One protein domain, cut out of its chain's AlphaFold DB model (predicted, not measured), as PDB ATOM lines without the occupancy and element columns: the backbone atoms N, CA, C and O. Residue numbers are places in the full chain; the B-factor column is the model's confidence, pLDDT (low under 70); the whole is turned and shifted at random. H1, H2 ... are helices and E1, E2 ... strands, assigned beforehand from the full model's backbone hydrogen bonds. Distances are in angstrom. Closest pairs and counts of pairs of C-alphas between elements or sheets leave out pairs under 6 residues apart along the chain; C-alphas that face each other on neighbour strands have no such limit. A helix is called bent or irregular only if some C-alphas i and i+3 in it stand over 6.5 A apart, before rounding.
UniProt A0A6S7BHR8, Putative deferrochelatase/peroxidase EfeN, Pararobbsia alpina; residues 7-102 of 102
ATOM      1  N   ALA A   7      29.615  -4.453  47.933       80.94
ATOM      2  CA  ALA A   7      30.627  -3.582  47.334       80.94
ATOM      3  C   ALA A   7      30.307  -3.288  45.864       80.94
ATOM      4  O   ALA A   7      30.485  -2.170  45.397       80.94
ATOM      5  N   SER A   8      29.744  -4.273  45.169       80.56
ATOM      6  CA  SER A   8      29.297  -4.137  43.788       80.56
ATOM      7  C   SER A   8      27.957  -3.412  43.669       80.56
ATOM      8  O   SER A   8      27.592  -3.038  42.563       80.56
ATOM      9  N   ASN A   9      27.223  -3.200  44.773       82.12
ATOM     10  CA  ASN A   9      25.863  -2.652  44.800       82.12
ATOM     11  C   ASN A   9      25.700  -1.353  45.589       82.12
ATOM     12  O   ASN A   9      24.653  -1.128  46.180       82.12
ATOM     13  N   ASN A  10      26.716  -0.482  45.599       84.69
ATOM     14  CA  ASN A  10      26.682   0.800  46.323       84.69
ATOM     15  C   ASN A  10      26.275   0.641  47.804       84.69
ATOM     16  O   ASN A  10      25.615   1.499  48.379       84.69
ATOM     17  N   GLY A  11      26.643  -0.483  48.424       86.00
ATOM     18  CA  GLY A  11      26.283  -0.786  49.806       86.00
ATOM     19  C   GLY A  11      24.871  -1.341  49.998       86.00
ATOM     20  O   GLY A  11      24.514  -1.601  51.144       86.00
ATOM     21  N   ALA A  12      24.098  -1.572  48.932       89.06
ATOM     22  CA  ALA A  12      22.793  -2.220  49.008       89.06
ATOM     23  C   ALA A  12      22.896  -3.593  49.684       89.06
ATOM     24  O   ALA A  12      23.785  -4.399  49.382       89.06
ATOM     25  N   GLN A  13      21.971  -3.851  50.606       90.88
ATOM     26  CA  GLN A  13      21.932  -5.069  51.404       90.88
ATOM     27  C   GLN A  13      20.506  -5.591  51.512       90.88
ATOM     28  O   GLN A  13      19.552  -4.826  51.647       90.88
ATOM     29  N   ILE A  14      20.395  -6.916  51.486       93.62
ATOM     30  CA  ILE A  14      19.152  -7.649  51.695       93.62
ATOM     31  C   ILE A  14      19.398  -8.788  52.680       93.62
ATOM     32  O   ILE A  14      20.442  -9.445  52.634       93.62
ATOM     33  N   LEU A  15      18.427  -9.047  53.551       95.06
ATOM     34  CA  LEU A  15      18.417 -10.231  54.400       95.06
ATOM     35  C   LEU A  15      17.669 -11.345  53.665       95.06
ATOM     36  O   LEU A  15      16.446 -11.304  53.564       95.06
ATOM     37  N   ARG A  16      18.396 -12.334  53.142       95.19
ATOM     38  CA  ARG A  16      17.805 -13.475  52.427       95.19
ATOM     39  C   ARG A  16      17.346 -14.544  53.420       95.19
ATOM     40  O   ARG A  16      18.153 -15.010  54.220       95.19
ATOM     41  N   ARG A  17      16.081 -14.955  53.332       96.31
ATOM     42  CA  ARG A  17      15.470 -16.029  54.136       96.31
ATOM     43  C   ARG A  17      14.619 -16.937  53.247       96.31
ATOM     44  O   ARG A  17      13.415 -17.061  53.423       96.31
ATOM     45  N   SER A  18      15.261 -17.474  52.219       95.25
ATOM     46  CA  SER A  18      14.621 -18.243  51.151       95.25
ATOM     47  C   SER A  18      14.438 -19.717  51.526       95.25
ATOM     48  O   SER A  18      15.156 -20.222  52.390       95.25
ATOM     49  N   TYR A  19      13.519 -20.399  50.844       95.94
ATOM     50  CA  TYR A  19      13.209 -21.818  51.050       95.94
ATOM     51  C   TYR A  19      13.249 -22.566  49.719       95.94
ATOM     52  O   TYR A  19      12.797 -22.035  48.708       95.94
ATOM     53  N   SER A  20      13.776 -23.787  49.706       95.06
ATOM     54  CA  SER A  20      13.654 -24.663  48.538       95.06
ATOM     55  C   SER A  20      12.229 -25.197  48.432       95.06
ATOM     56  O   SER A  20      11.588 -25.434  49.457       95.06
ATOM     57  N   TYR A  21      11.753 -25.419  47.212       94.00
ATOM     58  CA  TYR A  21      10.476 -26.084  46.963       94.00
ATOM     59  C   TYR A  21      10.625 -27.169  45.893       94.00
ATOM     60  O   TYR A  21      11.569 -27.148  45.100       94.00
ATOM     61  N   ASN A  22       9.698 -28.120  45.913       92.75
ATOM     62  CA  ASN A  22       9.533 -29.162  44.911       92.75
ATOM     63  C   ASN A  22       8.044 -29.515  44.870       92.75
ATOM     64  O   ASN A  22       7.531 -30.068  45.842       92.75
ATOM     65  N   ASP A  23       7.383 -29.155  43.777       88.75
ATOM     66  CA  ASP A  23       5.966 -29.419  43.513       88.75
ATOM     67  C   ASP A  23       5.772 -30.563  42.499       88.75
ATOM     68  O   ASP A  23       4.717 -30.743  41.896       88.75
ATOM     69  N   GLY A  24       6.803 -31.392  42.320       85.50
ATOM     70  CA  GLY A  24       6.749 -32.577  41.479       85.50
ATOM     71  C   GLY A  24       7.056 -32.291  40.013       85.50
ATOM     72  O   GLY A  24       7.938 -31.500  39.677       85.50
ATOM     73  N   VAL A  25       6.393 -33.040  39.133       81.94
ATOM     74  CA  VAL A  25       6.659 -33.031  37.694       81.94
ATOM     75  C   VAL A  25       5.483 -32.402  36.972       81.94
ATOM     76  O   VAL A  25       4.338 -32.804  37.178       81.94
ATOM     77  N   ASN A  26       5.788 -31.462  36.089       73.50
ATOM     78  CA  ASN A  26       4.832 -30.857  35.188       73.50
ATOM     79  C   ASN A  26       5.062 -31.367  33.758       73.50
ATOM     80  O   ASN A  26       6.200 -31.547  33.317       73.50
ATOM     81  N   PHE A  27       3.972 -31.620  33.036       66.75
ATOM     82  CA  PHE A  27       3.990 -32.266  31.715       66.75
ATOM     83  C   PHE A  27       3.955 -31.258  30.548       66.75
ATOM     84  O   PHE A  27       3.881 -31.652  29.386       66.75
ATOM     85  N   TYR A  28       4.015 -29.953  30.846       61.22
ATOM     86  CA  TYR A  28       4.040 -28.866  29.862       61.22
ATOM     87  C   TYR A  28       5.021 -27.765  30.295       61.22
ATOM     88  O   TYR A  28       4.639 -26.840  31.006       61.22
ATOM     89  N   GLY A  29       6.284 -27.864  29.868       59.44
ATOM     90  CA  GLY A  29       7.299 -26.824  30.075       59.44
ATOM     91  C   GLY A  29       7.602 -26.070  28.779       59.44
ATOM     92  O   GLY A  29       8.369 -26.547  27.937       59.44
ATOM     93  N   GLU A  30       7.010 -24.889  28.579       59.16
ATOM     94  CA  GLU A  30       7.418 -23.984  27.495       59.16
ATOM     95  C   GLU A  30       8.687 -23.218  27.907       59.16
ATOM     96  O   GLU A  30       8.628 -22.245  28.659       59.16
ATOM     97  N   ARG A  31       9.859 -23.642  27.405       61.12
ATOM     98  CA  ARG A  31      11.154 -22.989  27.679       61.12
ATOM     99  C   ARG A  31      11.686 -22.232  26.452       61.12
ATOM    100  O   ARG A  31      11.921 -22.806  25.391       61.12
ATOM    101  N   TRP A  32      11.922 -20.931  26.609       57.34
ATOM    102  CA  TRP A  32      12.504 -20.035  25.595       57.34
ATOM    103  C   TRP A  32      14.049 -20.159  25.508       57.34
ATOM    104  O   TRP A  32      14.688 -20.080  26.558       57.34
ATOM    105  N   PRO A  33      14.702 -20.182  24.315       53.34
ATOM    106  CA  PRO A  33      14.380 -20.881  23.053       53.34
ATOM    107  C   PRO A  33      15.448 -21.951  22.638       53.34
ATOM    108  O   PRO A  33      16.618 -21.790  22.991       53.34
ATOM    109  N   PRO A  34      15.152 -22.968  21.785       54.16
ATOM    110  CA  PRO A  34      13.892 -23.646  21.482       54.16
ATOM    111  C   PRO A  34      14.018 -25.161  21.786       54.16
ATOM    112  O   PRO A  34      14.323 -25.960  20.901       54.16
ATOM    113  N   TRP A  35      13.783 -25.581  23.030       62.22
ATOM    114  CA  TRP A  35      13.687 -27.007  23.371       62.22
ATOM    115  C   TRP A  35      12.320 -27.242  24.002       62.22
ATOM    116  O   TRP A  35      11.988 -26.605  24.999       62.22
ATOM    117  N   ARG A  36      11.512 -28.130  23.411       58.75
ATOM    118  CA  ARG A  36      10.317 -28.648  24.086       58.75
ATOM    119  C   ARG A  36      10.792 -29.656  25.116       58.75
ATOM    120  O   ARG A  36      11.380 -30.669  24.744       58.75
ATOM    121  N   GLN A  37      10.569 -29.359  26.388       61.66
ATOM    122  CA  GLN A  37      10.839 -30.298  27.461       61.66
ATOM    123  C   GLN A  37       9.505 -30.927  27.871       61.66
ATOM    124  O   GLN A  37       8.623 -30.249  28.386       61.66
ATOM    125  N   GLU A  38       9.337 -32.215  27.572       64.12
ATOM    126  CA  GLU A  38       8.091 -32.963  27.830       64.12
ATOM    127  C   GLU A  38       7.834 -33.179  29.332       64.12
ATOM    128  O   GLU A  38       6.704 -33.423  29.745       64.12
ATOM    129  N   LEU A  39       8.888 -33.086  30.147       68.31
ATOM    130  CA  LEU A  39       8.876 -33.284  31.593       68.31
ATOM    131  C   LEU A  39       9.749 -32.215  32.254       68.31
ATOM    132  O   LEU A  39      10.977 -32.224  32.108       68.31
ATOM    133  N   GLU A  40       9.127 -31.306  32.995       74.44
ATOM    134  CA  GLU A  40       9.816 -30.308  33.810       74.44
ATOM    135  C   GLU A  40       9.627 -30.637  35.291       74.44
ATOM    136  O   GLU A  40       8.529 -30.974  35.728       74.44
ATOM    137  N   TYR A  41      10.704 -30.559  36.072       80.38
ATOM    138  CA  TYR A  41      10.586 -30.580  37.525       80.38
ATOM    139  C   TYR A  41      10.216 -29.179  37.989       80.38
ATOM    140  O   TYR A  41      11.025 -28.261  37.836       80.38
ATOM    141  N   ASP A  42       9.038 -29.024  38.589       85.31
ATOM    142  CA  ASP A  42       8.672 -27.770  39.240       85.31
ATOM    143  C   ASP A  42       9.338 -27.716  40.615       85.31
ATOM    144  O   ASP A  42       8.756 -27.995  41.664       85.31
ATOM    145  N   ALA A  43      10.636 -27.453  40.594       89.31
ATOM    146  CA  ALA A  43      11.462 -27.366  41.778       89.31
ATOM    147  C   ALA A  43      12.412 -26.184  41.655       89.31
ATOM    148  O   ALA A  43      12.976 -25.898  40.598       89.31
ATOM    149  N   GLY A  44      12.632 -25.502  42.769       91.88
ATOM    150  CA  GLY A  44      13.433 -24.294  42.757       91.88
ATOM    151  C   GLY A  44      13.531 -23.637  44.118       91.88
ATOM    152  O   GLY A  44      13.574 -24.293  45.162       91.88
ATOM    153  N   LEU A  45      13.597 -22.309  44.097       94.25
ATOM    154  CA  LEU A  45      13.776 -21.485  45.282       94.25
ATOM    155  C   LEU A  45      12.617 -20.498  45.421       94.25
ATOM    156  O   LEU A  45      12.460 -19.592  44.603       94.25
ATOM    157  N   LEU A  46      11.880 -20.601  46.525       94.38
ATOM    158  CA  LEU A  46      11.040 -19.520  47.022       94.38
ATOM    159  C   LEU A  46      11.962 -18.452  47.605       94.38
ATOM    160  O   LEU A  46      12.346 -18.477  48.783       94.38
ATOM    161  N   PHE A  47      12.389 -17.541  46.735       95.25
ATOM    162  CA  PHE A  47      13.280 -16.463  47.115       95.25
ATOM    163  C   PHE A  47      12.533 -15.425  47.958       95.25
ATOM    164  O   PHE A  47      11.654 -14.719  47.475       95.25
ATOM    165  N   VAL A  48      12.932 -15.306  49.223       96.25
ATOM    166  CA  VAL A  48      12.417 -14.297  50.156       96.25
ATOM    167  C   VAL A  48      13.571 -13.437  50.650       96.25
ATOM    168  O   VAL A  48      14.598 -13.956  51.108       96.25
ATOM    169  N   ALA A  49      13.388 -12.121  50.572       95.81
ATOM    170  CA  ALA A  49      14.344 -11.135  51.044       95.81
ATOM    171  C   ALA A  49      13.651 -10.003  51.810       95.81
ATOM    172  O   ALA A  49      12.673  -9.429  51.336       95.81
ATOM    173  N   HIS A  50      14.201  -9.651  52.972       95.19
ATOM    174  CA  HIS A  50      13.773  -8.503  53.766       95.19
ATOM    175  C   HIS A  50      14.754  -7.345  53.599       95.19
ATOM    176  O   HIS A  50      15.973  -7.531  53.559       95.19
ATOM    177  N   GLN A  51      14.211  -6.138  53.512       94.50
ATOM    178  CA  GLN A  51      14.960  -4.905  53.302       94.50
ATOM    179  C   GLN A  51      14.130  -3.715  53.769       94.50
ATOM    180  O   GLN A  51      12.906  -3.803  53.842       94.50
ATOM    181  N   ARG A  52      14.795  -2.596  54.057       93.81
ATOM    182  CA  ARG A  52      14.114  -1.365  54.474       93.81
ATOM    183  C   ARG A  52      13.374  -0.684  53.321       93.81
ATOM    184  O   ARG A  52      12.265  -0.209  53.515       93.81
ATOM    185  N   ASP A  53      13.996  -0.625  52.146       94.25
ATOM    186  CA  ASP A  53      13.418  -0.033  50.939       94.25
ATOM    187  C   ASP A  53      13.815  -0.880  49.717       94.25
ATOM    188  O   ASP A  53      15.012  -1.047  49.455       94.25
ATOM    189  N   PRO A  54      12.852  -1.444  48.962       93.19
ATOM    190  CA  PRO A  54      13.149  -2.245  47.777       93.19
ATOM    191  C   PRO A  54      13.868  -1.470  46.671       93.19
ATOM    192  O   PRO A  54      14.659  -2.071  45.938       93.19
ATOM    193  N   ARG A  55      13.650  -0.154  46.569       93.38
ATOM    194  CA  ARG A  55      14.221   0.711  45.520       93.38
ATOM    195  C   ARG A  55      15.726   0.878  45.666       93.38
ATOM    196  O   ARG A  55      16.422   1.057  44.673       93.38
ATOM    197  N   THR A  56      16.231   0.792  46.892       91.75
ATOM    198  CA  THR A  56      17.663   0.927  47.190       91.75
ATOM    199  C   THR A  56      18.352  -0.418  47.406       91.75
ATOM    200  O   THR A  56      19.548  -0.442  47.682       91.75
ATOM    201  N   ALA A  57      17.618  -1.532  47.336       91.56
ATOM    202  CA  ALA A  57      18.126  -2.852  47.686       91.56
ATOM    203  C   ALA A  57      17.835  -3.902  46.602       91.56
ATOM    204  O   ALA A  57      18.603  -4.010  45.647       91.56
ATOM    205  N   PHE A  58      16.754  -4.674  46.708       92.12
ATOM    206  CA  PHE A  58      16.487  -5.787  45.793       92.12
ATOM    207  C   PHE A  58      16.356  -5.350  44.333       92.12
ATOM    208  O   PHE A  58      16.915  -6.017  43.472       92.12
ATOM    209  N   ILE A  59      15.681  -4.232  44.042       92.00
ATOM    210  CA  ILE A  59      15.462  -3.772  42.660       92.00
ATOM    211  C   ILE A  59      16.790  -3.524  41.919       92.00
ATOM    212  O   ILE A  59      17.006  -4.157  40.883       92.00
ATOM    213  N   PRO A  60      17.715  -2.675  42.415       90.88
ATOM    214  CA  PRO A  60      18.978  -2.427  41.718       90.88
ATOM    215  C   PRO A  60      19.895  -3.657  41.682       90.88
ATOM    216  O   PRO A  60      20.607  -3.849  40.694       90.88
ATOM    217  N   ILE A  61      19.865  -4.509  42.717       89.19
ATOM    218  CA  ILE A  61      20.610  -5.778  42.724       89.19
ATOM    219  C   ILE A  61      20.071  -6.696  41.620       89.19
ATOM    220  O   ILE A  61      20.834  -7.137  40.763       89.19
ATOM    221  N   ASN A  62      18.760  -6.946  41.600       88.69
ATOM    222  CA  ASN A  62      18.124  -7.851  40.647       88.69
ATOM    223  C   ASN A  62      18.258  -7.350  39.208       88.69
ATOM    224  O   ASN A  62      18.533  -8.144  38.320       88.69
ATOM    225  N   HIS A  63      18.158  -6.039  38.973       88.75
ATOM    226  CA  HIS A  63      18.360  -5.456  37.644       88.75
ATOM    227  C   HIS A  63      19.752  -5.778  37.073       88.75
ATOM    228  O   HIS A  63      19.898  -6.090  35.893       88.75
ATOM    229  N   ARG A  64      20.796  -5.739  37.908       85.19
ATOM    230  CA  ARG A  64      22.160  -6.090  37.480       85.19
ATOM    231  C   ARG A  64      22.349  -7.587  37.293       85.19
ATOM    232  O   ARG A  64      23.059  -7.986  36.375       85.19
ATOM    233  N   LEU A  65      21.726  -8.398  38.148       85.62
ATOM    234  CA  LEU A  65      21.762  -9.852  38.006       85.62
ATOM    235  C   LEU A  65      21.053 -10.273  36.714       85.62
ATOM    236  O   LEU A  65      21.645 -10.972  35.902       85.62
ATOM    237  N   ALA A  66      19.858  -9.747  36.448       81.69
ATOM    238  CA  ALA A  66      19.103 -10.008  35.224       81.69
ATOM    239  C   ALA A  66      19.891  -9.663  33.946       81.69
ATOM    240  O   ALA A  66      19.803 -10.381  32.954       81.69
ATOM    241  N   ALA A  67      20.704  -8.602  33.974       81.44
ATOM    242  CA  ALA A  67      21.471  -8.167  32.809       81.44
ATOM    243  C   ALA A  67      22.758  -8.971  32.552       81.44
ATOM    244  O   ALA A  67      23.255  -8.978  31.426       81.44
ATOM    245  N   SER A  68      23.385  -9.560  33.576       77.44
ATOM    246  CA  SER A  68      24.771 -10.051  33.439       77.44
ATOM    247  C   SER A  68      25.137 -11.249  34.315       77.44
ATOM    248  O   SER A  68      26.317 -11.598  34.395       77.44
ATOM    249  N   ASP A  69      24.177 -11.875  34.997       77.62
ATOM    250  CA  ASP A  69      24.447 -13.076  35.785       77.62
ATOM    251  C   ASP A  69      24.376 -14.343  34.919       77.62
ATOM    252  O   ASP A  69      23.404 -14.599  34.210       77.62
ATOM    253  N   LEU A  70      25.425 -15.161  35.011       78.44
ATOM    254  CA  LEU A  70      25.517 -16.462  34.347       78.44
ATOM    255  C   LEU A  70      24.488 -17.466  34.896       78.44
ATOM    256  O   LEU A  70      24.124 -18.410  34.200       78.44
ATOM    257  N   MET A  71      23.989 -17.254  36.119       80.12
ATOM    258  CA  MET A  71      22.944 -18.072  36.734       80.12
ATOM    259  C   MET A  71      21.601 -17.966  35.998       80.12
ATOM    260  O   MET A  71      20.824 -18.918  36.034       80.12
ATOM    261  N   ASN A  72      21.356 -16.877  35.261       77.31
ATOM    262  CA  ASN A  72      20.097 -16.659  34.538       77.31
ATOM    263  C   ASN A  72      19.803 -17.747  33.494       77.31
ATOM    264  O   ASN A  72      18.652 -17.944  33.127       77.31
ATOM    265  N   GLN A  73      20.817 -18.479  33.021       76.12
ATOM    266  CA  GLN A  73      20.614 -19.591  32.084       76.12
ATOM    267  C   GLN A  73      19.955 -20.813  32.744       76.12
ATOM    268  O   GLN A  73      19.336 -21.633  32.061       76.12
ATOM    269  N   PHE A  74      20.080 -20.936  34.067       80.31
ATOM    270  CA  PHE A  74      19.663 -22.105  34.842       80.31
ATOM    271  C   PHE A  74      18.418 -21.856  35.692       80.31
ATOM    272  O   PHE A  74      17.861 -22.801  36.237       80.31
ATOM    273  N   THR A  75      17.972 -20.607  35.812       83.25
ATOM    274  CA  THR A  75      16.841 -20.233  36.665       83.25
ATOM    275  C   THR A  75      15.878 -19.330  35.917       83.25
ATOM    276  O   THR A  75      16.311 -18.368  35.286       83.25
ATOM    277  N   THR A  76      14.583 -19.576  36.076       85.00
ATOM    278  CA  THR A  76      13.520 -18.724  35.536       85.00
ATOM    279  C   THR A  76      12.717 -18.135  36.690       85.00
ATOM    280  O   THR A  76      12.284 -18.854  37.587       85.00
ATOM    281  N   HIS A  77      12.501 -16.819  36.680       87.38
ATOM    282  CA  HIS A  77      11.567 -16.182  37.607       87.38
ATOM    283  C   HIS A  77      10.138 -16.377  37.093       87.38
ATOM    284  O   HIS A  77       9.749 -15.739  36.120       87.38
ATOM    285  N   VAL A  78       9.367 -17.244  37.752       88.38
ATOM    286  CA  VAL A  78       7.985 -17.581  37.353       88.38
ATOM    287  C   VAL A  78       6.910 -16.847  38.165       88.38
ATOM    288  O   VAL A  78       5.757 -16.784  37.756       88.38
ATOM    289  N   GLY A  79       7.280 -16.239  39.295       88.06
ATOM    290  CA  GLY A  79       6.366 -15.491  40.157       88.06
ATOM    291  C   GLY A  79       7.087 -14.428  40.984       88.06
ATOM    292  O   GLY A  79       8.280 -14.548  41.274       88.06
ATOM    293  N   SER A  80       6.371 -13.361  41.346       93.81
ATOM    294  CA  SER A  80       6.904 -12.254  42.146       93.81
ATOM    295  C   SER A  80       5.796 -11.547  42.922       93.81
ATOM    296  O   SER A  80       4.689 -11.374  42.419       93.81
ATOM    297  N   ALA A  81       6.116 -11.086  44.130       95.06
ATOM    298  CA  ALA A  81       5.248 -10.249  44.950       95.06
ATOM    299  C   ALA A  81       6.084  -9.328  45.852       95.06
ATOM    300  O   ALA A  81       7.222  -9.647  46.206       95.06
ATOM    301  N   VAL A  82       5.514  -8.183  46.239       95.62
ATOM    302  CA  VAL A  82       6.121  -7.235  47.182       95.62
ATOM    303  C   VAL A  82       5.114  -6.938  48.282       95.62
ATOM    304  O   VAL A  82       3.976  -6.572  48.000       95.62
ATOM    305  N   PHE A  83       5.548  -7.069  49.534       95.75
ATOM    306  CA  PHE A  83       4.708  -6.860  50.709       95.75
ATOM    307  C   PHE A  83       5.342  -5.840  51.653       95.75
ATOM    308  O   PHE A  83       6.562  -5.823  51.836       95.75
ATOM    309  N   ALA A  84       4.507  -5.018  52.286       95.31
ATOM    310  CA  ALA A  84       4.909  -4.217  53.433       95.31
ATOM    311  C   ALA A  84       4.731  -5.055  54.707       95.31
ATOM    312  O   ALA A  84       3.617  -5.457  55.033       95.31
ATOM    313  N   CYS A  85       5.822  -5.332  55.425       94.69
ATOM    314  CA  CYS A  85       5.769  -6.017  56.717       94.69
ATOM    315  C   CYS A  85       5.660  -4.971  57.842       94.69
ATOM    316  O   CYS A  85       6.650  -4.276  58.095       94.69
ATOM    317  N   PRO A  86       4.497  -4.822  58.504       94.69
ATOM    318  CA  PRO A  86       4.340  -3.883  59.614       94.69
ATOM    319  C   PRO A  86       5.188  -4.295  60.832       94.69
ATOM    320  O   PRO A  86       5.662  -5.434  60.907       94.69
ATOM    321  N   PRO A  87       5.380  -3.392  61.811       94.31
ATOM    322  CA  PRO A  87       6.009  -3.747  63.079       94.31
ATOM    323  C   PRO A  87       5.208  -4.824  63.827       94.31
ATOM    324  O   PRO A  87       4.014  -5.020  63.595       94.31
ATOM    325  N   GLY A  88       5.876  -5.505  64.761       94.75
ATOM    326  CA  GLY A  88       5.236  -6.490  65.630       94.75
ATOM    327  C   GLY A  88       4.114  -5.882  66.479       94.75
ATOM    328  O   GLY A  88       4.184  -4.719  66.884       94.75
ATOM    329  N   ALA A  89       3.086  -6.684  66.756       95.56
ATOM    330  CA  ALA A  89       1.951  -6.276  67.573       95.56
ATOM    331  C   ALA A  89       2.396  -6.010  69.018       95.56
ATOM    332  O   ALA A  89       3.188  -6.761  69.591       95.56
ATOM    333  N   LYS A  90       1.870  -4.937  69.614       94.00
ATOM    334  CA  LYS A  90       2.034  -4.658  71.046       94.00
ATOM    335  C   LYS A  90       1.036  -5.498  71.859       94.00
ATOM    336  O   LYS A  90       0.001  -5.885  71.314       94.00
ATOM    337  N   PRO A  91       1.297  -5.759  73.154       95.31
ATOM    338  CA  PRO A  91       0.321  -6.413  74.023       95.31
ATOM    339  C   PRO A  91      -1.042  -5.706  73.972       95.31
ATOM    340  O   PRO A  91      -1.103  -4.484  74.070       95.31
ATOM    341  N   GLY A  92      -2.118  -6.477  73.793       94.31
ATOM    342  CA  GLY A  92      -3.481  -5.945  73.660       94.31
ATOM    343  C   GLY A  92      -3.820  -5.335  72.291       94.31
ATOM    344  O   GLY A  92      -4.871  -4.721  72.157       94.31
ATOM    345  N   SER A  93      -2.957  -5.490  71.283       94.75
ATOM    346  CA  SER A  93      -3.155  -4.996  69.913       94.75
ATOM    347  C   SER A  93      -2.982  -6.128  68.886       94.75
ATOM    348  O   SER A  93      -2.705  -7.273  69.247       94.75
ATOM    349  N   TYR A  94      -3.140  -5.819  67.598       94.44
ATOM    350  CA  TYR A  94      -2.991  -6.749  66.481       94.44
ATOM    351  C   TYR A  94      -2.000  -6.221  65.431       94.44
ATOM    352  O   TYR A  94      -1.610  -5.050  65.418       94.44
ATOM    353  N   ILE A  95      -1.535  -7.112  64.554       95.50
ATOM    354  CA  ILE A  95      -0.600  -6.756  63.482       95.50
ATOM    355  C   ILE A  95      -1.281  -5.790  62.513       95.50
ATOM    356  O   ILE A  95      -2.337  -6.093  61.971       95.50
ATOM    357  N   GLY A  96      -0.649  -4.644  62.265       94.44
ATOM    358  CA  GLY A  96      -1.203  -3.618  61.383       94.44
ATOM    359  C   GLY A  96      -2.182  -2.655  62.056       94.44
ATOM    360  O   GLY A  96      -2.683  -1.778  61.365       94.44
ATOM    361  N   ALA A  97      -2.400  -2.732  63.375       94.31
ATOM    362  CA  ALA A  97      -3.276  -1.794  64.091       94.31
ATOM    363  C   ALA A  97      -2.958  -0.316  63.789       94.31
ATOM    364  O   ALA A  97      -3.855   0.471  63.531       94.31
ATOM    365  N   GLY A  98      -1.675   0.059  63.692       92.12
ATOM    366  CA  GLY A  98      -1.275   1.430  63.335       92.12
ATOM    367  C   GLY A  98      -1.616   1.880  61.904       92.12
ATOM    368  O   GLY A  98      -1.411   3.044  61.587       92.12
ATOM    369  N   LEU A  99      -2.078   0.975  61.038       93.44
ATOM    370  CA  LEU A  99      -2.590   1.282  59.699       93.44
ATOM    371  C   LEU A  99      -4.124   1.310  59.670       93.44
ATOM    372  O   LEU A  99      -4.693   2.090  58.916       93.44
ATOM    373  N   PHE A 100      -4.776   0.436  60.442       93.94
ATOM    374  CA  PHE A 100      -6.223   0.211  60.374       93.94
ATOM    375  C   PHE A 100      -7.032   0.976  61.432       93.94
ATOM    376  O   PHE A 100      -8.182   1.304  61.165       93.94
ATOM    377  N   ASP A 101      -6.442   1.286  62.590       90.19
ATOM    378  CA  ASP A 101      -7.091   2.030  63.685       90.19
ATOM    379  C   ASP A 101      -6.696   3.526  63.701       90.19
ATOM    380  O   ASP A 101      -6.884   4.206  64.712       90.19
ATOM    381  N   ALA A 102      -6.072   4.015  62.623       65.38
ATOM    382  CA  ALA A 102      -5.594   5.393  62.475       65.38
ATOM    383  C   ALA A 102      -6.698   6.367  62.038       65.38
ATOM    384  O   ALA A 102      -7.561   5.967  61.225       65.38
TER     385      ALA A 102
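Overview. This is residues 7 to 102 of the 102 residues of the protein "Putative deferrochelatase/peroxidase EfeN" of Pararobbsia alpina (UniProt A0A6S7BHR8). This is an open, elongated frame with few contacts: a narrow two-stranded antiparallel ribbon of E1 and E4, with the small turn of E2 and E3 at one end of the model, and helix H1 set off from the ribbon with little H2 after it. From H2 a long strand-less stretch, residues 74 to 96, runs to the other end of the model, where H3 lies. The printed part has 96 residues, with four named strands and then three named helices, in the order E1 E2 E3 E4 H1 H2 H3; the class is mixed, helices and strands, and under half of the residues, 40, are in named elements. The whole is only just loose, close to extended, with a radius of gyration of the C-alphas of 18.4 A and spans of 56 by 35 by 20 A.

Arrangement. Start at residues 7 to 18, which hold no named element, and look at residues 15 to 16, which pair antiparallel with residues 49 to 50. Next comes E1, residues 19 to 26, the antiparallel neighbour of E4, residues 40 to 46, at 163 degrees between their directions. Here C-alphas 22 and 43 face each other at 4.1 A, and N 23 and O 42, at 2.8 A, and N 46 and O 19, also at 2.8 A, are within hydrogen-bond range. Between these strands in the chain stand E2, residues 29 to 31, and E3, residues 35 to 37, which meet only at a point, where C-alphas 29 and 37 face each other at 5.6 A. E1 and E2 meet only through their link. E3 runs on into E4 across a break of 2 residues, at 88 degrees. The closest C-alphas of E2 and E4, those of Gly 29 and Glu 40, are 5.7 A apart, the one pair of C-alphas of these two strands within 8 A. Go on to H1, residues 58 to 68, which is apart from E1, E2 and E3. H2, residues 70 to 73, is close to H1 but not clearly touching it, with C-alphas 66 and 72 the closest at 6.8 A. H3, residues 97 to 100, is apart from H1, from H2 and from the four strands. In H1 every O i to N i+4 pair is within hydrogen-bond range, while H2 and H3 are too short for such a pair; the one O i to N i+3 pair is within range in H3 and not in H2.

Along the chain. Find C-alpha 19 at (13.209, -21.818, 51.050); from there E1 runs 20.1 A to C-alpha 26. E2 and E3 are three residues each, and E4 then covers 17.1 A from Glu 40 to Leu 46. Look for H1 from C-alpha 58 at (16.487, -5.787, 45.793) to Ser 68, 15.5 A on. H2 is neither bent nor irregular, but only just: C-alphas 70 and 73 are 6.2 A apart. The last named element, H3, ends at C-alpha 100, at (-6.223, 0.211, 60.374).

Size, cuts and confidence. The two C-alphas farthest apart, those of Pro 34 and Gly 92, are 57.8 A from each other. The printed part has no cut, and it ends at Ala 102, the chain's last residue. Two links are long: E4 to H1, with 11 residues, and H2 to H3, with 23. Residues 65 to 74, of which 65 to 68 belong to H1 and 70 to 73 to H2, stand free. In the B-factor column the mean pLDDT of the printed part is 85.5; you will find values under 70 at residues 27 to 39 and at residue 102.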